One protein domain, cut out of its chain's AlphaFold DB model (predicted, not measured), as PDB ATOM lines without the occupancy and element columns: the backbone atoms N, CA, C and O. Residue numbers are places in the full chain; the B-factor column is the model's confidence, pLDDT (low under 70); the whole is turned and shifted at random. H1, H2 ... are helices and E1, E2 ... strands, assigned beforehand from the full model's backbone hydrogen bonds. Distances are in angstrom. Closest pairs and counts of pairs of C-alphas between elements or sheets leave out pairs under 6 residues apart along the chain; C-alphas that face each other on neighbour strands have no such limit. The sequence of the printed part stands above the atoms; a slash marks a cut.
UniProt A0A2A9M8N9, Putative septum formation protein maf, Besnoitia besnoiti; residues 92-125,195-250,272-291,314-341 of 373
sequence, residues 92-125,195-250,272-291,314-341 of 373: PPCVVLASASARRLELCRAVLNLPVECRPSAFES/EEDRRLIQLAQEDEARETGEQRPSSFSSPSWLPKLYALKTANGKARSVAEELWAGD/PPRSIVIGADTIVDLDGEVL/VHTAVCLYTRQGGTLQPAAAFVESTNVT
ATOM      1  N   PRO A  92     -39.021  50.630  66.910       58.34
ATOM      2  CA  PRO A  92     -39.079  50.763  65.465       58.34
ATOM      3  C   PRO A  92     -39.275  49.392  64.797       58.34
ATOM      4  O   PRO A  92     -38.824  48.372  65.323       58.34
ATOM      5  N   PRO A  93     -39.950  49.353  63.639       63.31
ATOM      6  CA  PRO A  93     -40.325  48.112  62.973       63.31
ATOM      7  C   PRO A  93     -39.088  47.294  62.595       63.31
ATOM      8  O   PRO A  93     -38.089  47.841  62.123       63.31
ATOM      9  N   CYS A  94     -39.151  45.978  62.791       76.06
ATOM     10  CA  CYS A  94     -38.055  45.064  62.451       76.06
ATOM     11  C   CYS A  94     -38.061  44.671  60.964       76.06
ATOM     12  O   CYS A  94     -37.011  44.317  60.419       76.06
ATOM     13  N   VAL A  95     -39.222  44.792  60.306       84.69
ATOM     14  CA  VAL A  95     -39.440  44.457  58.895       84.69
ATOM     15  C   VAL A  95     -39.961  45.674  58.136       84.69
ATOM     16  O   VAL A  95     -40.952  46.296  58.526       84.69
ATOM     17  N   VAL A  96     -39.320  45.976  57.010       88.25
ATOM     18  CA  VAL A  96     -39.782  46.965  56.038       88.25
ATOM     19  C   VAL A  96     -40.201  46.262  54.753       88.25
ATOM     20  O   VAL A  96     -39.425  45.527  54.148       88.25
ATOM     21  N   LEU A  97     -41.432  46.502  54.314       89.31
ATOM     22  CA  LEU A  97     -41.941  46.040  53.030       89.31
ATOM     23  C   LEU A  97     -41.728  47.130  51.974       89.31
ATOM     24  O   LEU A  97     -42.254  48.236  52.102       89.31
ATOM     25  N   ALA A  98     -41.004  46.807  50.903       89.25
ATOM     26  CA  ALA A  98     -40.805  47.668  49.741       89.25
ATOM     27  C   ALA A  98     -42.064  47.677  48.854       89.25
ATOM     28  O   ALA A  98     -42.129  47.076  47.776       89.25
ATOM     29  N   SER A  99     -43.121  48.313  49.354       83.38
ATOM     30  CA  SER A  99     -44.410  48.431  48.686       83.38
ATOM     31  C   SER A  99     -45.123  49.721  49.071       83.38
ATOM     32  O   SER A  99     -45.122  50.126  50.227       83.38
ATOM     33  N   ALA A 100     -45.812  50.318  48.100       72.94
ATOM     34  CA  ALA A 100     -46.744  51.422  48.325       72.94
ATOM     35  C   ALA A 100     -48.187  50.951  48.618       72.94
ATOM     36  O   ALA A 100     -49.086  51.771  48.754       72.94
ATOM     37  N   SER A 101     -48.449  49.637  48.674       73.25
ATOM     38  CA  SER A 101     -49.809  49.099  48.812       73.25
ATOM     39  C   SER A 101     -50.229  48.966  50.279       73.25
ATOM     40  O   SER A 101     -49.709  48.112  51.000       73.25
ATOM     41  N   ALA A 102     -51.228  49.752  50.694       68.12
ATOM     42  CA  ALA A 102     -51.842  49.654  52.022       68.12
ATOM     43  C   ALA A 102     -52.452  48.263  52.279       68.12
ATOM     44  O   ALA A 102     -52.241  47.671  53.335       68.12
ATOM     45  N   ARG A 103     -53.093  47.667  51.266       69.38
ATOM     46  CA  ARG A 103     -53.641  46.303  51.340       69.38
ATOM     47  C   ARG A 103     -52.573  45.249  51.649       69.38
ATOM     48  O   ARG A 103     -52.819  44.323  52.416       69.38
ATOM     49  N   ARG A 104     -51.374  45.373  51.068       74.19
ATOM     50  CA  ARG A 104     -50.266  44.447  51.371       74.19
ATOM     51  C   ARG A 104     -49.748  44.632  52.791       74.19
ATOM     52  O   ARG A 104     -49.404  43.642  53.421       74.19
ATOM     53  N   LEU A 105     -49.726  45.862  53.303       74.31
ATOM     54  CA  LEU A 105     -49.340  46.133  54.686       74.31
ATOM     55  C   LEU A 105     -50.260  45.417  55.677       74.31
ATOM     56  O   LEU A 105     -49.777  44.755  56.591       74.31
ATOM     57  N   GLU A 106     -51.573  45.533  55.484       75.44
ATOM     58  CA  GLU A 106     -52.571  44.880  56.336       75.44
ATOM     59  C   GLU A 106     -52.429  43.358  56.302       75.44
ATOM     60  O   GLU A 106     -52.356  42.723  57.353       75.44
ATOM     61  N   LEU A 107     -52.295  42.782  55.103       74.06
ATOM     62  CA  LEU A 107     -52.073  41.347  54.930       74.06
ATOM     63  C   LEU A 107     -50.780  40.882  55.607       74.06
ATOM     64  O   LEU A 107     -50.792  39.911  56.360       74.06
ATOM     65  N   CYS A 108     -49.664  41.580  55.389       73.75
ATOM     66  CA  CYS A 108     -48.390  41.222  56.003       73.75
ATOM     67  C   CYS A 108     -48.440  41.334  57.529       73.75
ATOM     68  O   CYS A 108     -47.898  40.467  58.204       73.75
ATOM     69  N   ARG A 109     -49.114  42.345  58.090       75.25
ATOM     70  CA  ARG A 109     -49.304  42.456  59.545       75.25
ATOM     71  C   ARG A 109     -50.136  41.304  60.099       75.25
ATOM     72  O   ARG A 109     -49.762  40.738  61.121       75.25
ATOM     73  N   ALA A 110     -51.213  40.937  59.407       75.50
ATOM     74  CA  ALA A 110     -52.081  39.834  59.808       75.50
ATOM     75  C   ALA A 110     -51.374  38.468  59.748       75.50
ATOM     76  O   ALA A 110     -51.604  37.625  60.609       75.50
ATOM     77  N   VAL A 111     -50.509  38.250  58.750       74.88
ATOM     78  CA  VAL A 111     -49.834  36.960  58.524       74.88
ATOM     79  C   VAL A 111     -48.539  36.827  59.324       74.88
ATOM     80  O   VAL A 111     -48.281  35.775  59.900       74.88
ATOM     81  N   LEU A 112     -47.704  37.869  59.345       69.12
ATOM     82  CA  LEU A 112     -46.368  37.792  59.937       69.12
ATOM     83  C   LEU A 112     -46.385  37.953  61.456       69.12
ATOM     84  O   LEU A 112     -45.415  37.564  62.093       69.12
ATOM     85  N   ASN A 113     -47.449  38.528  62.030       72.19
ATOM     86  CA  ASN A 113     -47.536  38.852  63.458       72.19
ATOM     87  C   ASN A 113     -46.290  39.609  63.979       72.19
ATOM     88  O   ASN A 113     -45.820  39.399  65.096       72.19
ATOM     89  N   LEU A 114     -45.723  40.474  63.132       71.50
ATOM     90  CA  LEU A 114     -44.524  41.272  63.393       71.50
ATOM     91  C   LEU A 114     -44.809  42.753  63.119       71.50
ATOM     92  O   LEU A 114     -45.686  43.074  62.308       71.50
ATOM     93  N   PRO A 115     -44.062  43.679  63.744       75.44
ATOM     94  CA  PRO A 115     -44.160  45.094  63.420       75.44
ATOM     95  C   PRO A 115     -43.590  45.353  62.015       75.44
ATOM     96  O   PRO A 115     -42.374  45.374  61.809       75.44
ATOM     97  N   VAL A 116     -44.498  45.554  61.053       82.12
ATOM     98  CA  VAL A 116     -44.192  45.854  59.645       82.12
ATOM     99  C   VAL A 116     -44.475  47.328  59.331       82.12
ATOM    100  O   VAL A 116     -45.557  47.850  59.638       82.12
ATOM    101  N   GLU A 117     -43.518  47.980  58.670       85.56
ATOM    102  CA  GLU A 117     -43.651  49.282  57.998       85.56
ATOM    103  C   GLU A 117     -43.604  49.081  56.477       85.56
ATOM    104  O   GLU A 117     -42.878  48.221  55.989       85.56
ATOM    105  N   CYS A 118     -44.360  49.877  55.720       85.62
ATOM    106  CA  CYS A 118     -44.234  49.938  54.264       85.62
ATOM    107  C   CYS A 118     -43.428  51.166  53.859       85.62
ATOM    108  O   CYS A 118     -43.670  52.257  54.375       85.62
ATOM    109  N   ARG A 119     -42.543  50.998  52.876       85.25
ATOM    110  CA  ARG A 119     -41.916  52.107  52.162       85.25
ATOM    111  C   ARG A 119     -42.119  51.968  50.661       85.25
ATOM    112  O   ARG A 119     -41.907  50.877  50.123       85.25
ATOM    113  N   PRO A 120     -42.527  53.047  49.971       83.31
ATOM    114  CA  PRO A 120     -42.535  53.039  48.522       83.31
ATOM    115  C   PRO A 120     -41.100  52.853  48.027       83.31
ATOM    116  O   PRO A 120     -40.157  53.402  48.585       83.31
ATOM    117  N   SER A 121     -40.950  52.056  46.981       79.38
ATOM    118  CA  SER A 121     -39.677  51.889  46.292       79.38
ATOM    119  C   SER A 121     -39.611  52.876  45.132       79.38
ATOM    120  O   SER A 121     -40.571  52.962  44.365       79.38
ATOM    121  N   ALA A 122     -38.472  53.550  44.961       75.62
ATOM    122  CA  ALA A 122     -38.195  54.366  43.777       75.62
ATOM    123  C   ALA A 122     -37.870  53.513  42.535       75.62
ATOM    124  O   ALA A 122     -37.870  54.019  41.418       75.62
ATOM    125  N   PHE A 123     -37.613  52.212  42.719       74.62
ATOM    126  CA  PHE A 123     -37.404  51.276  41.620       74.62
ATOM    127  C   PHE A 123     -38.647  51.159  40.731       74.62
ATOM    128  O   PHE A 123     -39.681  50.619  41.141       74.62
ATOM    129  N   GLU A 124     -38.520  51.623  39.494       61.09
ATOM    130  CA  GLU A 124     -39.463  51.315  38.428       61.09
ATOM    131  C   GLU A 124     -39.202  49.897  37.907       61.09
ATOM    132  O   GLU A 124     -38.049  49.469  37.824       61.09
ATOM    133  N   SER A 125     -40.260  49.149  37.563       60.97
ATOM    134  CA  SER A 125     -40.100  47.810  36.982       60.97
ATOM    135  C   SER A 125     -39.181  47.858  35.762       60.97
ATOM    136  O   SER A 125     -39.067  48.880  35.080       60.97
ATOM    137  N   GLU A 195     -23.669  39.349  37.820       81.00
ATOM    138  CA  GLU A 195     -23.398  38.510  38.993       81.00
ATOM    139  C   GLU A 195     -24.559  38.494  39.997       81.00
ATOM    140  O   GLU A 195     -24.893  37.457  40.563       81.00
ATOM    141  N   GLU A 196     -25.250  39.624  40.135       82.50
ATOM    142  CA  GLU A 196     -26.454  39.731  40.959       82.50
ATOM    143  C   GLU A 196     -27.594  38.835  40.447       82.50
ATOM    144  O   GLU A 196     -28.231  38.148  41.242       82.50
ATOM    145  N   ASP A 197     -27.803  38.757  39.125       82.94
ATOM    146  CA  ASP A 197     -28.815  37.872  38.539       82.94
ATOM    147  C   ASP A 197     -28.485  36.407  38.860       82.94
ATOM    148  O   ASP A 197     -29.358  35.658  39.300       82.94
ATOM    149  N   ARG A 198     -27.212  36.006  38.709       84.75
ATOM    150  CA  ARG A 198     -26.752  34.649  39.057       84.75
ATOM    151  C   ARG A 198     -27.003  34.331  40.524       84.75
ATOM    152  O   ARG A 198     -27.456  33.230  40.838       84.75
ATOM    153  N   ARG A 199     -26.752  35.294  41.412       87.06
ATOM    154  CA  ARG A 199     -26.979  35.131  42.847       87.06
ATOM    155  C   ARG A 199     -28.460  34.948  43.178       87.06
ATOM    156  O   ARG A 199     -28.787  34.071  43.972       87.06
ATOM    157  N   LEU A 200     -29.348  35.728  42.560       88.12
ATOM    158  CA  LEU A 200     -30.799  35.591  42.742       88.12
ATOM    159  C   LEU A 200     -31.307  34.224  42.280       88.12
ATOM    160  O   LEU A 200     -32.080  33.586  42.990       88.12
ATOM    161  N   ILE A 201     -30.842  33.769  41.114       87.88
ATOM    162  CA  ILE A 201     -31.179  32.447  40.573       87.88
ATOM    163  C   ILE A 201     -30.725  31.356  41.534       87.88
ATOM    164  O   ILE A 201     -31.517  30.482  41.873       87.88
ATOM    165  N   GLN A 202     -29.476  31.426  42.000       87.56
ATOM    166  CA  GLN A 202     -28.934  30.458  42.945       87.56
ATOM    167  C   GLN A 202     -29.793  30.384  44.214       87.56
ATOM    168  O   GLN A 202     -30.182  29.292  44.613       87.56
ATOM    169  N   LEU A 203     -30.120  31.528  44.824       89.44
ATOM    170  CA  LEU A 203     -30.939  31.572  46.039       89.44
ATOM    171  C   LEU A 203     -32.327  30.955  45.821       89.44
ATOM    172  O   LEU A 203     -32.767  30.162  46.650       89.44
ATOM    173  N   ALA A 204     -32.977  31.266  44.697       88.50
ATOM    174  CA  ALA A 204     -34.292  30.721  44.365       88.50
ATOM    175  C   ALA A 204     -34.247  29.212  44.084       88.50
ATOM    176  O   ALA A 204     -35.129  28.480  44.513       88.50
ATOM    177  N   GLN A 205     -33.206  28.729  43.406       86.12
ATOM    178  CA  GLN A 205     -33.002  27.302  43.150       86.12
ATOM    179  C   GLN A 205     -32.691  26.515  44.426       86.12
ATOM    180  O   GLN A 205     -33.176  25.399  44.597       86.12
ATOM    181  N   GLU A 206     -31.882  27.084  45.320       86.19
ATOM    182  CA  GLU A 206     -31.631  26.504  46.639       86.19
ATOM    183  C   GLU A 206     -32.923  26.410  47.458       86.19
ATOM    184  O   GLU A 206     -33.090  25.458  48.214       86.19
ATOM    185  N   ASP A 207     -33.829  27.376  47.309       86.75
ATOM    186  CA  ASP A 207     -35.131  27.354  47.966       86.75
ATOM    187  C   ASP A 207     -36.069  26.291  47.387       86.75
ATOM    188  O   ASP A 207     -36.539  25.437  48.136       86.75
ATOM    189  N   GLU A 208     -36.225  26.248  46.055       82.88
ATOM    190  CA  GLU A 208     -36.984  25.194  45.359       82.88
ATOM    191  C   GLU A 208     -36.502  23.794  45.797       82.88
ATOM    192  O   GLU A 208     -37.309  22.922  46.114       82.88
ATOM    193  N   ALA A 209     -35.182  23.592  45.893       80.12
ATOM    194  CA  ALA A 209     -34.583  22.327  46.326       80.12
ATOM    195  C   ALA A 209     -34.879  21.975  47.799       80.12
ATOM    196  O   ALA A 209     -35.053  20.800  48.134       80.12
ATOM    197  N   ARG A 210     -34.945  22.969  48.699       80.50
ATOM    198  CA  ARG A 210     -35.329  22.748  50.109       80.50
ATOM    199  C   ARG A 210     -36.787  22.324  50.231       80.50
ATOM    200  O   ARG A 210     -37.097  21.504  51.094       80.50
ATOM    201  N   GLU A 211     -37.667  22.874  49.400       74.50
ATOM    202  CA  GLU A 211     -39.099  22.579  49.442       74.50
ATOM    203  C   GLU A 211     -39.444  21.208  48.853       74.50
ATOM    204  O   GLU A 211     -40.248  20.475  49.436       74.50
ATOM    205  N   THR A 212     -38.833  20.833  47.725       75.19
ATOM    206  CA  THR A 212     -39.110  19.546  47.064       75.19
ATOM    207  C   THR A 212     -38.301  18.386  47.639       75.19
ATOM    208  O   THR A 212     -38.643  17.224  47.414       75.19
ATOM    209  N   GLY A 213     -37.231  18.675  48.389       68.19
ATOM    210  CA  GLY A 213     -36.269  17.671  48.847       68.19
ATOM    211  C   GLY A 213     -35.416  17.083  47.714       68.19
ATOM    212  O   GLY A 213     -34.658  16.139  47.944       68.19
ATOM    213  N   GLU A 214     -35.521  17.620  46.493       63.84
ATOM    214  CA  GLU A 214     -34.735  17.193  45.339       63.84
ATOM    215  C   GLU A 214     -33.402  17.945  45.294       63.84
ATOM    216  O   GLU A 214     -33.342  19.169  45.298       63.84
ATOM    217  N   GLN A 215     -32.297  17.202  45.185       51.06
ATOM    218  CA  GLN A 215     -30.947  17.781  45.139       51.06
ATOM    219  C   GLN A 215     -30.637  18.540  43.842       51.06
ATOM    220  O   GLN A 215     -29.575  19.155  43.732       51.06
ATOM    221  N   ARG A 216     -31.511  18.464  42.831       48.34
ATOM    222  CA  ARG A 216     -31.244  19.028  41.509       48.34
ATOM    223  C   ARG A 216     -32.324  20.045  41.141       48.34
ATOM    224  O   ARG A 216     -33.390  19.637  40.685       48.34
ATOM    225  N   PRO A 217     -32.064  21.349  41.328       52.16
ATOM    226  CA  PRO A 217     -33.022  22.377  40.963       52.16
ATOM    227  C   PRO A 217     -33.306  22.343  39.462       52.16
ATOM    228  O   PRO A 217     -32.464  21.928  38.655       52.16
ATOM    229  N   SER A 218     -34.501  22.800  39.093       55.44
ATOM    230  CA  SER A 218     -34.912  22.947  37.700       55.44
ATOM    231  C   SER A 218     -33.827  23.696  36.908       55.44
ATOM    232  O   SER A 218     -33.298  24.720  37.352       55.44
ATOM    233  N   SER A 219     -33.416  23.154  35.755       56.78
ATOM    234  CA  SER A 219     -32.299  23.726  35.000       56.78
ATOM    235  C   SER A 219     -32.626  25.163  34.592       56.78
ATOM    236  O   SER A 219     -33.603  25.391  33.875       56.78
ATOM    237  N   PHE A 220     -31.779  26.112  34.997       54.97
ATOM    238  CA  PHE A 220     -31.905  27.533  34.661       54.97
ATOM    239  C   PHE A 220     -31.997  27.793  33.139       54.97
ATOM    240  O   PHE A 220     -32.538  28.798  32.695       54.97
ATOM    241  N   SER A 221     -31.520  26.854  32.321       53.59
ATOM    242  CA  SER A 221     -31.618  26.868  30.858       53.59
ATOM    243  C   SER A 221     -33.023  26.600  30.292       53.59
ATOM    244  O   SER A 221     -33.178  26.595  29.072       53.59
ATOM    245  N   SER A 222     -34.045  26.377  31.127       59.84
ATOM    246  CA  SER A 222     -35.427  26.213  30.659       59.84
ATOM    247  C   SER A 222     -36.071  27.564  30.307       59.84
ATOM    248  O   SER A 222     -35.981  28.500  31.104       59.84
ATOM    249  N   PRO A 223     -36.815  27.678  29.190       60.88
ATOM    250  CA  PRO A 223     -37.616  28.864  28.869       60.88
ATOM    251  C   PRO A 223     -38.581  29.293  29.988       60.88
ATOM    252  O   PRO A 223     -38.872  30.479  30.123       60.88
ATOM    253  N   SER A 224     -39.021  28.352  30.834       68.62
ATOM    254  CA  SER A 224     -39.894  28.617  31.990       68.62
ATOM    255  C   SER A 224     -39.244  29.460  33.095       68.62
ATOM    256  O   SER A 224     -39.941  29.963  33.974       68.62
ATOM    257  N   TRP A 225     -37.919  29.634  33.073       77.81
ATOM    258  CA  TRP A 225     -37.211  30.474  34.040       77.81
ATOM    259  C   TRP A 225     -37.204  31.957  33.676       77.81
ATOM    260  O   TRP A 225     -36.955  32.781  34.552       77.81
ATOM    261  N   LEU A 226     -37.495  32.328  32.423       83.06
ATOM    262  CA  LEU A 226     -37.440  33.732  32.004       83.06
ATOM    263  C   LEU A 226     -38.487  34.604  32.725       83.06
ATOM    264  O   LEU A 226     -38.090  35.633  33.282       83.06
ATOM    265  N   PRO A 227     -39.775  34.210  32.822       85.94
ATOM    266  CA  PRO A 227     -40.758  34.955  33.612       85.94
ATOM    267  C   PRO A 227     -40.403  34.998  35.106       85.94
ATOM    268  O   PRO A 227     -40.458  36.057  35.731       85.94
ATOM    269  N   LYS A 228     -39.948  33.874  35.678       89.31
ATOM    270  CA  LYS A 228     -39.507  33.811  37.082       89.31
ATOM    271  C   LYS A 228     -38.352  34.778  37.366       89.31
ATOM    272  O   LYS A 228     -38.390  35.514  38.350       89.31
ATOM    273  N   LEU A 229     -37.346  34.816  36.488       88.12
ATOM    274  CA  LEU A 229     -36.211  35.731  36.602       88.12
ATOM    275  C   LEU A 229     -36.656  37.191  36.476       88.12
ATOM    276  O   LEU A 229     -36.184  38.039  37.229       88.12
ATOM    277  N   TYR A 230     -37.583  37.491  35.564       87.44
ATOM    278  CA  TYR A 230     -38.149  38.833  35.436       87.44
ATOM    279  C   TYR A 230     -38.783  39.311  36.755       87.44
ATOM    280  O   TYR A 230     -38.488  40.414  37.232       87.44
ATOM    281  N   ALA A 231     -39.597  38.455  37.378       89.06
ATOM    282  CA  ALA A 231     -40.213  38.741  38.669       89.06
ATOM    283  C   ALA A 231     -39.155  38.915  39.776       89.06
ATOM    284  O   ALA A 231     -39.219  39.886  40.532       89.06
ATOM    285  N   LEU A 232     -38.142  38.037  39.835       90.75
ATOM    286  CA  LEU A 232     -37.032  38.127  40.798       90.75
ATOM    287  C   LEU A 232     -36.282  39.445  40.692       90.75
ATOM    288  O   LEU A 232     -36.064  40.106  41.700       90.75
ATOM    289  N   LYS A 233     -35.909  39.860  39.482       90.06
ATOM    290  CA  LYS A 233     -35.166  41.107  39.286       90.06
ATOM    291  C   LYS A 233     -35.987  42.322  39.707       90.06
ATOM    292  O   LYS A 233     -35.448  43.246  40.313       90.06
ATOM    293  N   THR A 234     -37.294  42.303  39.447       88.31
ATOM    294  CA  THR A 234     -38.197  43.380  39.865       88.31
ATOM    295  C   THR A 234     -38.397  43.403  41.382       88.31
ATOM    296  O   THR A 234     -38.354  44.471  41.993       88.31
ATOM    297  N   ALA A 235     -38.568  42.241  42.018       90.56
ATOM    298  CA  ALA A 235     -38.633  42.123  43.474       90.56
ATOM    299  C   ALA A 235     -37.320  42.573  44.139       90.56
ATOM    300  O   ALA A 235     -37.355  43.336  45.107       90.56
ATOM    301  N   ASN A 236     -36.177  42.171  43.577       91.31
ATOM    302  CA  ASN A 236     -34.845  42.558  44.026       91.31
ATOM    303  C   ASN A 236     -34.637  44.065  43.926       91.31
ATOM    304  O   ASN A 236     -34.281  44.690  44.917       91.31
ATOM    305  N   GLY A 237     -34.930  44.665  42.770       89.56
ATOM    306  CA  GLY A 237     -34.800  46.105  42.567       89.56
ATOM    307  C   GLY A 237     -35.610  46.918  43.576       89.56
ATOM    308  O   GLY A 237     -35.100  47.889  44.133       89.56
ATOM    309  N   LYS A 238     -36.834  46.474  43.898       89.69
ATOM    310  CA  LYS A 238     -37.653  47.105  44.944       89.69
ATOM    311  C   LYS A 238     -37.030  46.995  46.330       89.69
ATOM    312  O   LYS A 238     -36.934  47.997  47.035       89.69
ATOM    313  N   ALA A 239     -36.629  45.786  46.727       90.75
ATOM    314  CA  ALA A 239     -36.014  45.553  48.031       90.75
ATOM    315  C   ALA A 239     -34.727  46.371  48.177       90.75
ATOM    316  O   ALA A 239     -34.537  47.067  49.169       90.75
ATOM    317  N   ARG A 240     -33.879  46.320  47.147       89.62
ATOM    318  CA  ARG A 240     -32.590  46.993  47.087       89.62
ATOM    319  C   ARG A 240     -32.733  48.504  47.155       89.62
ATOM    320  O   ARG A 240     -32.083  49.104  47.992       89.62
ATOM    321  N   SER A 241     -33.618  49.108  46.358       89.38
ATOM    322  CA  SER A 241     -33.849  50.560  46.382       89.38
ATOM    323  C   SER A 241     -34.229  51.055  47.779       89.38
ATOM    324  O   SER A 241     -33.684  52.048  48.252       89.38
ATOM    325  N   VAL A 242     -35.121  50.334  48.465       88.81
ATOM    326  CA  VAL A 242     -35.523  50.678  49.834       88.81
ATOM    327  C   VAL A 242     -34.390  50.423  50.828       88.81
ATOM    328  O   VAL A 242     -34.189  51.224  51.733       88.81
ATOM    329  N   ALA A 243     -33.635  49.337  50.672       88.06
ATOM    330  CA  ALA A 243     -32.502  49.021  51.536       88.06
ATOM    331  C   ALA A 243     -31.341  50.022  51.389       88.06
ATOM    332  O   ALA A 243     -30.759  50.414  52.396       88.06
ATOM    333  N   GLU A 244     -31.043  50.479  50.168       87.50
ATOM    334  CA  GLU A 244     -30.057  51.534  49.887       87.50
ATOM    335  C   GLU A 244     -30.444  52.830  50.583       87.50
ATOM    336  O   GLU A 244     -29.629  53.394  51.297       87.50
ATOM    337  N   GLU A 245     -31.694  53.272  50.437       86.62
ATOM    338  CA  GLU A 245     -32.180  54.484  51.102       86.62
ATOM    339  C   GLU A 245     -32.160  54.344  52.631       86.62
ATOM    340  O   GLU A 245     -31.725  55.246  53.344       86.62
ATOM    341  N   LEU A 246     -32.622  53.201  53.147       84.44
ATOM    342  CA  LEU A 246     -32.720  52.949  54.583       84.44
ATOM    343  C   LEU A 246     -31.371  52.873  55.283       84.44
ATOM    344  O   LEU A 246     -31.283  53.229  56.459       84.44
ATOM    345  N   TRP A 247     -30.366  52.331  54.603       83.50
ATOM    346  CA  TRP A 247     -29.045  52.072  55.169       83.50
ATOM    347  C   TRP A 247     -27.969  53.008  54.592       83.50
ATOM    348  O   TRP A 247     -26.788  52.843  54.900       83.50
ATOM    349  N   ALA A 248     -28.359  54.018  53.802       76.00
ATOM    350  CA  ALA A 248     -27.469  55.067  53.317       76.00
ATOM    351  C   ALA A 248     -26.842  55.836  54.491       76.00
ATOM    352  O   ALA A 248     -27.541  56.378  55.345       76.00
ATOM    353  N   GLY A 249     -25.510  55.912  54.511       62.12
ATOM    354  CA  GLY A 249     -24.754  56.667  55.517       62.12
ATOM    355  C   GLY A 249     -24.542  55.949  56.852       62.12
ATOM    356  O   GLY A 249     -23.983  56.541  57.772       62.12
ATOM    357  N   ASP A 250     -24.944  54.682  56.970       57.16
ATOM    358  CA  ASP A 250     -24.827  53.910  58.205       57.16
ATOM    359  C   ASP A 250     -23.613  52.957  58.146       57.16
ATOM    360  O   ASP A 250     -23.749  51.739  58.030       57.16
ATOM    361  N   PRO A 272     -31.594  44.965  65.050       57.56
ATOM    362  CA  PRO A 272     -31.622  46.412  65.012       57.56
ATOM    363  C   PRO A 272     -32.889  46.893  64.284       57.56
ATOM    364  O   PRO A 272     -33.436  46.174  63.440       57.56
ATOM    365  N   PRO A 273     -33.353  48.115  64.581       60.41
ATOM    366  CA  PRO A 273     -34.430  48.761  63.838       60.41
ATOM    367  C   PRO A 273     -34.267  48.569  62.326       60.41
ATOM    368  O   PRO A 273     -33.177  48.791  61.796       60.41
ATOM    369  N   ARG A 274     -35.338  48.181  61.621       69.50
ATOM    370  CA  ARG A 274     -35.353  48.013  60.155       69.50
ATOM    371  C   ARG A 274     -34.249  47.085  59.631       69.50
ATOM    372  O   ARG A 274     -33.602  47.359  58.620       69.50
ATOM    373  N   SER A 275     -34.031  45.980  60.337       75.19
ATOM    374  CA  SER A 275     -33.040  44.957  59.999       75.19
ATOM    375  C   SER A 275     -33.345  44.162  58.736       75.19
ATOM    376  O   SER A 275     -32.428  43.557  58.185       75.19
ATOM    377  N   ILE A 276     -34.614  44.105  58.320       85.94
ATOM    378  CA  ILE A 276     -35.076  43.263  57.217       85.94
ATOM    379  C   ILE A 276     -35.852  44.129  56.230       85.94
ATOM    380  O   ILE A 276     -36.794  44.817  56.624       85.94
ATOM    381  N   VAL A 277     -35.488  44.052  54.952       88.88
ATOM    382  CA  VAL A 277     -36.239  44.659  53.847       88.88
ATOM    383  C   VAL A 277     -36.737  43.554  52.927       88.88
ATOM    384  O   VAL A 277     -35.961  42.696  52.510       88.88
ATOM    385  N   ILE A 278     -38.030  43.573  52.609       91.19
ATOM    386  CA  ILE A 278     -38.684  42.588  51.744       91.19
ATOM    387  C   ILE A 278     -39.211  43.300  50.504       91.19
ATOM    388  O   ILE A 278     -40.052  44.193  50.607       91.19
ATOM    389  N   GLY A 279     -38.756  42.888  49.328       91.06
ATOM    390  CA  GLY A 279     -39.350  43.261  48.049       91.06
ATOM    391  C   GLY A 279     -40.129  42.096  47.468       91.06
ATOM    392  O   GLY A 279     -39.714  40.946  47.587       91.06
ATOM    393  N   ALA A 280     -41.261  42.397  46.841       90.62
ATOM    394  CA  ALA A 280     -42.074  41.396  46.167       90.62
ATOM    395  C   ALA A 280     -42.634  41.926  44.846       90.62
ATOM    396  O   ALA A 280     -42.993  43.109  44.707       90.62
ATOM    397  N   ASP A 281     -42.750  41.027  43.880       88.19
ATOM    398  CA  ASP A 281     -43.378  41.298  42.599       88.19
ATOM    399  C   ASP A 281     -44.195  40.104  42.123       88.19
ATOM    400  O   ASP A 281     -43.823  38.959  42.362       88.19
ATOM    401  N   THR A 282     -45.322  40.392  41.481       88.38
ATOM    402  CA  THR A 282     -46.237  39.370  40.975       88.38
ATOM    403  C   THR A 282     -46.513  39.656  39.513       88.38
ATOM    404  O   THR A 282     -46.949  40.760  39.180       88.38
ATOM    405  N   ILE A 283     -46.299  38.651  38.672       88.50
ATOM    406  CA  ILE A 283     -46.575  38.696  37.238       88.50
ATOM    407  C   ILE A 283     -47.493  37.548  36.830       88.50
ATOM    408  O   ILE A 283     -47.577  36.528  37.520       88.50
ATOM    409  N   VAL A 284     -48.144  37.710  35.683       90.19
ATOM    410  CA  VAL A 284     -48.857  36.631  35.001       90.19
ATOM    411  C   VAL A 284     -48.022  36.190  33.800       90.19
ATOM    412  O   VAL A 284     -47.538  37.029  33.046       90.19
ATOM    413  N   ASP A 285     -47.845  34.885  33.638       89.62
ATOM    414  CA  ASP A 285     -47.203  34.238  32.499       89.62
ATOM    415  C   ASP A 285     -48.247  33.444  31.705       89.62
ATOM    416  O   ASP A 285     -48.878  32.512  32.218       89.62
ATOM    417  N   LEU A 286     -48.431  33.834  30.447       88.81
ATOM    418  CA  LEU A 286     -49.278  33.147  29.485       88.81
ATOM    419  C   LEU A 286     -48.405  32.645  28.330       88.81
ATOM    420  O   LEU A 286     -48.022  33.414  27.453       88.81
ATOM    421  N   ASP A 287     -48.098  31.348  28.330       86.38
ATOM    422  CA  ASP A 287     -47.285  30.675  27.304       86.38
ATOM    423  C   ASP A 287     -45.896  31.306  27.065       86.38
ATOM    424  O   ASP A 287     -45.377  31.317  25.944       86.38
ATOM    425  N   GLY A 288     -45.272  31.812  28.131       81.56
ATOM    426  CA  GLY A 288     -43.981  32.493  28.110       81.56
ATOM    427  C   GLY A 288     -44.084  34.012  27.955       81.56
ATOM    428  O   GLY A 288     -43.051  34.680  28.014       81.56
ATOM    429  N   GLU A 289     -45.283  34.576  27.755       83.19
ATOM    430  CA  GLU A 289     -45.509  36.023  27.701       83.19
ATOM    431  C   GLU A 289     -45.807  36.590  29.095       83.19
ATOM    432  O   GLU A 289     -46.799  36.241  29.735       83.19
ATOM    433  N   VAL A 290     -44.979  37.545  29.530       85.62
ATOM    434  CA  VAL A 290     -45.186  38.275  30.788       85.62
ATOM    435  C   VAL A 290     -46.248  39.362  30.608       85.62
ATOM    436  O   VAL A 290     -46.014  40.402  29.978       85.62
ATOM    437  N   LEU A 291     -47.400  39.143  31.234       84.56
ATOM    438  CA  LEU A 291     -48.466  40.120  31.386       84.56
ATOM    439  C   LEU A 291     -48.269  40.882  32.701       84.56
ATOM    440  O   LEU A 291     -48.305  40.326  33.804       84.56
ATOM    441  N   VAL A 314     -49.128  32.251  37.526       92.25
ATOM    442  CA  VAL A 314     -48.913  33.464  38.314       92.25
ATOM    443  C   VAL A 314     -47.645  33.250  39.114       92.25
ATOM    444  O   VAL A 314     -47.584  32.336  39.936       92.25
ATOM    445  N   HIS A 315     -46.638  34.086  38.876       90.44
ATOM    446  CA  HIS A 315     -45.365  34.017  39.585       90.44
ATOM    447  C   HIS A 315     -45.282  35.156  40.587       90.44
ATOM    448  O   HIS A 315     -45.364  36.320  40.201       90.44
ATOM    449  N   THR A 316     -45.095  34.824  41.862       90.88
ATOM    450  CA  THR A 316     -44.784  35.800  42.908       90.88
ATOM    451  C   THR A 316     -43.351  35.598  43.365       90.88
ATOM    452  O   THR A 316     -43.036  34.605  44.014       90.88
ATOM    453  N   ALA A 317     -42.488  36.547  43.019       91.38
ATOM    454  CA  ALA A 317     -41.106  36.573  43.463       91.38
ATOM    455  C   ALA A 317     -40.959  37.418  44.726       91.38
ATOM    456  O   ALA A 317     -41.582  38.476  44.858       91.38
ATOM    457  N   VAL A 318     -40.091  36.968  45.625       92.62
ATOM    458  CA  VAL A 318     -39.757  37.660  46.870       92.62
ATOM    459  C   VAL A 318     -38.242  37.724  47.008       92.62
ATOM    460  O   VAL A 318     -37.550  36.730  46.807       92.62
ATOM    461  N   CYS A 319     -37.727  38.897  47.373       92.31
ATOM    462  CA  CYS A 319     -36.317  39.122  47.672       92.31
ATOM    463  C   CYS A 319     -36.175  39.769  49.045       92.31
ATOM    464  O   CYS A 319     -36.896  40.712  49.382       92.31
ATOM    465  N   LEU A 320     -35.224  39.268  49.825       90.94
ATOM    466  CA  LEU A 320     -34.969  39.703  51.187       90.94
ATOM    467  C   LEU A 320     -33.563  40.248  51.332       90.94
ATOM    468  O   LEU A 320     -32.597  39.605  50.939       90.94
ATOM    469  N   TYR A 321     -33.461  41.395  51.986       89.19
ATOM    470  CA  TYR A 321     -32.205  41.984  52.419       89.19
ATOM    471  C   TYR A 321     -32.166  42.026  53.939       89.19
ATOM    472  O   TYR A 321     -33.161  42.350  54.589       89.19
ATOM    473  N   THR A 322     -30.998  41.733  54.502       84.44
ATOM    474  CA  THR A 322     -30.758  41.829  55.942       84.44
ATOM    475  C   THR A 322     -29.594  42.753  56.233       84.44
ATOM    476  O   THR A 322     -28.572  42.706  55.553       84.44
ATOM    477  N   ARG A 323     -29.698  43.511  57.320       74.12
ATOM    478  CA  ARG A 323     -28.615  44.340  57.843       74.12
ATOM    479  C   ARG A 323     -27.654  43.501  58.695       74.12
ATOM    480  O   ARG A 323     -27.623  43.622  59.916       74.12
ATOM    481  N   GLN A 324     -26.892  42.608  58.067       63.59
ATOM    482  CA  GLN A 324     -25.799  41.866  58.711       63.59
ATOM    483  C   GLN A 324     -24.610  41.785  57.748       63.59
ATOM    484  O   GLN A 324     -24.755  41.303  56.633       63.59
ATOM    485  N   GLY A 325     -23.438  42.272  58.166       57.00
ATOM    486  CA  GLY A 325     -22.203  42.155  57.376       57.00
ATOM    487  C   GLY A 325     -21.879  43.315  56.428       57.00
ATOM    488  O   GLY A 325     -20.945  43.186  55.650       57.00
ATOM    489  N   GLY A 326     -22.601  44.441  56.492       58.47
ATOM    490  CA  GLY A 326     -22.249  45.702  55.810       58.47
ATOM    491  C   GLY A 326     -22.402  45.717  54.282       58.47
ATOM    492  O   GLY A 326     -22.507  46.791  53.699       58.47
ATOM    493  N   THR A 327     -22.472  44.557  53.629       67.19
ATOM    494  CA  THR A 327     -22.643  44.456  52.176       67.19
ATOM    495  C   THR A 327     -24.117  44.351  51.806       67.19
ATOM    496  O   THR A 327     -24.843  43.492  52.307       67.19
ATOM    497  N   LEU A 328     -24.549  45.185  50.863       77.56
ATOM    498  CA  LEU A 328     -25.901  45.147  50.331       77.56
ATOM    499  C   LEU A 328     -26.042  44.039  49.276       77.56
ATOM    500  O   LEU A 328     -25.808  44.251  48.087       77.56
ATOM    501  N   GLN A 329     -26.405  42.839  49.723       80.25
ATOM    502  CA  GLN A 329     -26.704  41.677  48.880       80.25
ATOM    503  C   GLN A 329     -27.990  40.992  49.362       80.25
ATOM    504  O   GLN A 329     -28.291  41.053  50.559       80.25
ATOM    505  N   PRO A 330     -28.746  40.328  48.465       87.31
ATOM    506  CA  PRO A 330     -29.929  39.585  48.869       87.31
ATOM    507  C   PRO A 330     -29.525  38.425  49.792       87.31
ATOM    508  O   PRO A 330     -28.671  37.602  49.457       87.31
ATOM    509  N   ALA A 331     -30.146  38.370  50.967       88.00
ATOM    510  CA  ALA A 331     -29.976  37.309  51.957       88.00
ATOM    511  C   ALA A 331     -30.781  36.053  51.591       88.00
ATOM    512  O   ALA A 331     -30.361  34.938  51.894       88.00
ATOM    513  N   ALA A 332     -31.925  36.237  50.931       90.00
ATOM    514  CA  ALA A 332     -32.749  35.166  50.387       90.00
ATOM    515  C   ALA A 332     -33.555  35.679  49.188       90.00
ATOM    516  O   ALA A 332     -33.886  36.865  49.110       90.00
ATOM    517  N   ALA A 333     -33.884  34.781  48.264       91.81
ATOM    518  CA  ALA A 333     -34.792  35.047  47.159       91.81
ATOM    519  C   ALA A 333     -35.508  33.753  46.769       91.81
ATOM    520  O   ALA A 333     -34.892  32.694  46.823       91.81
ATOM    521  N   PHE A 334     -36.779  33.840  46.385       93.00
ATOM    522  CA  PHE A 334     -37.573  32.691  45.945       93.00
ATOM    523  C   PHE A 334     -38.727  33.125  45.036       93.00
ATOM    524  O   PHE A 334     -39.065  34.313  44.969       93.00
ATOM    525  N   VAL A 335     -39.320  32.165  44.319       91.31
ATOM    526  CA  VAL A 335     -40.459  32.394  43.420       91.31
ATOM    527  C   VAL A 335     -41.502  31.310  43.611       91.31
ATOM    528  O   VAL A 335     -41.254  30.157  43.276       91.31
ATOM    529  N   GLU A 336     -42.700  31.705  44.034       90.75
ATOM    530  CA  GLU A 336     -43.845  30.800  44.085       90.75
ATOM    531  C   GLU A 336     -44.656  30.902  42.792       90.75
ATOM    532  O   GLU A 336     -44.923  32.002  42.295       90.75
ATOM    533  N   SER A 337     -45.035  29.752  42.229       89.94
ATOM    534  CA  SER A 337     -45.760  29.668  40.954       89.94
ATOM    535  C   SER A 337     -47.103  28.972  41.130       89.94
ATOM    536  O   SER A 337     -47.168  27.845  41.610       89.94
ATOM    537  N   THR A 338     -48.187  29.616  40.704       91.69
ATOM    538  CA  THR A 338     -49.545  29.064  40.800       91.69
ATOM    539  C   THR A 338     -50.213  29.037  39.432       91.69
ATOM    540  O   THR A 338     -50.291  30.066  38.770       91.69
ATOM    541  N   ASN A 339     -50.740  27.883  39.021       93.12
ATOM    542  CA  ASN A 339     -51.546  27.780  37.803       93.12
ATOM    543  C   ASN A 339     -52.997  28.180  38.086       93.12
ATOM    544  O   ASN A 339     -53.624  27.650  39.005       93.12
ATOM    545  N   VAL A 340     -53.534  29.089  37.276       93.81
ATOM    546  CA  VAL A 340     -54.891  29.623  37.396       93.81
ATOM    547  C   VAL A 340     -55.635  29.387  36.089       93.81
ATOM    548  O   VAL A 340     -55.201  29.840  35.034       93.81
ATOM    549  N   THR A 341     -56.768  28.690  36.157       93.88
ATOM    550  CA  THR A 341     -57.665  28.482  35.011       93.88
ATOM    551  C   THR A 341     -58.838  29.445  35.101       93.88
ATOM    552  O   THR A 341     -59.596  29.417  36.073       93.88
TER     553      THR A 341
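Overview. This is residues 92 to 125, 195 to 250, 272 to 291 and 314 to 341 of the 373 residues of the protein "Putative septum formation protein maf" of Besnoitia besnoiti (UniProt A0A2A9M8N9). A strongly twisted sheet of six strands curls round the long helix H3, with H2 over E6 on the same face and H1 over E2 on the opposite face. E3, E5 and E6 run side by side; short E1 and E2 continue the sheet beside one end of E3, and E4 folds back on its other end. The 138 printed residues include three named helices and six named strands, ordered E1 H1 E2 H2 H3 E3 E4 E5 E6; the branched sheet and the class are mixed. It is compact, with a radius of gyration of the C-alphas of 15.2 A and spans of 42 by 33 by 29 A.

Arrangement. E3, residues 276 to 286, has E1, residues 95 to 98, and E4, residues 289 to 291, on one side and E5, residues 314 to 322, on the other side. Within hydrogen-bond range are N 96 and O 276 of parallel E1 and E3, 2.8 A, N 291 and O 284 of the antiparallel hairpin E3 and E4, 2.8 A, and N 279 and O 319 of antiparallel E3 and E5, 2.9 A. E5 and E6, residues 330 to 341, form an antiparallel hairpin, with N 314 and O 338 at 2.8 A. E2, residues 116 to 119, is parallel to E1, with N 97 and O 117 at 2.8 A. H3, residues 225 to 247, is on the sheet; its closest C-alphas to E3 are Ala 239 and Gly 279, 4.0 A. H2, residues 195 to 212, touches H3 with residues 197 to 201 alone, closest C-alphas Leu 200 and Leu 232, 7.0 A. E1, H1, residues 102 to 112, and E2 form a strand-helix-strand unit, parallel strands joined through a helix, with a right-handed crossover. In H1, H2 and H3 every O i to N i+4 pair is within hydrogen-bond range.

Along the chain. E6 measures 32.9 A, E3 32.8 A and H3 31.3 A. E1 begins at C-alpha 95 (-39.440, 44.457, 58.895); E6 ends at C-alpha 341 (-57.665, 28.482, 35.011).

Size, cuts and confidence. Cuts follow residues 125, 250 and 291, with C-alpha gaps of 19.2, 12.2 and 9.6 A. The link H2 to H3 is long, with 12 residues between them; 28 printed residues have pLDDT under 70, among them residues 213 to 224 of this link.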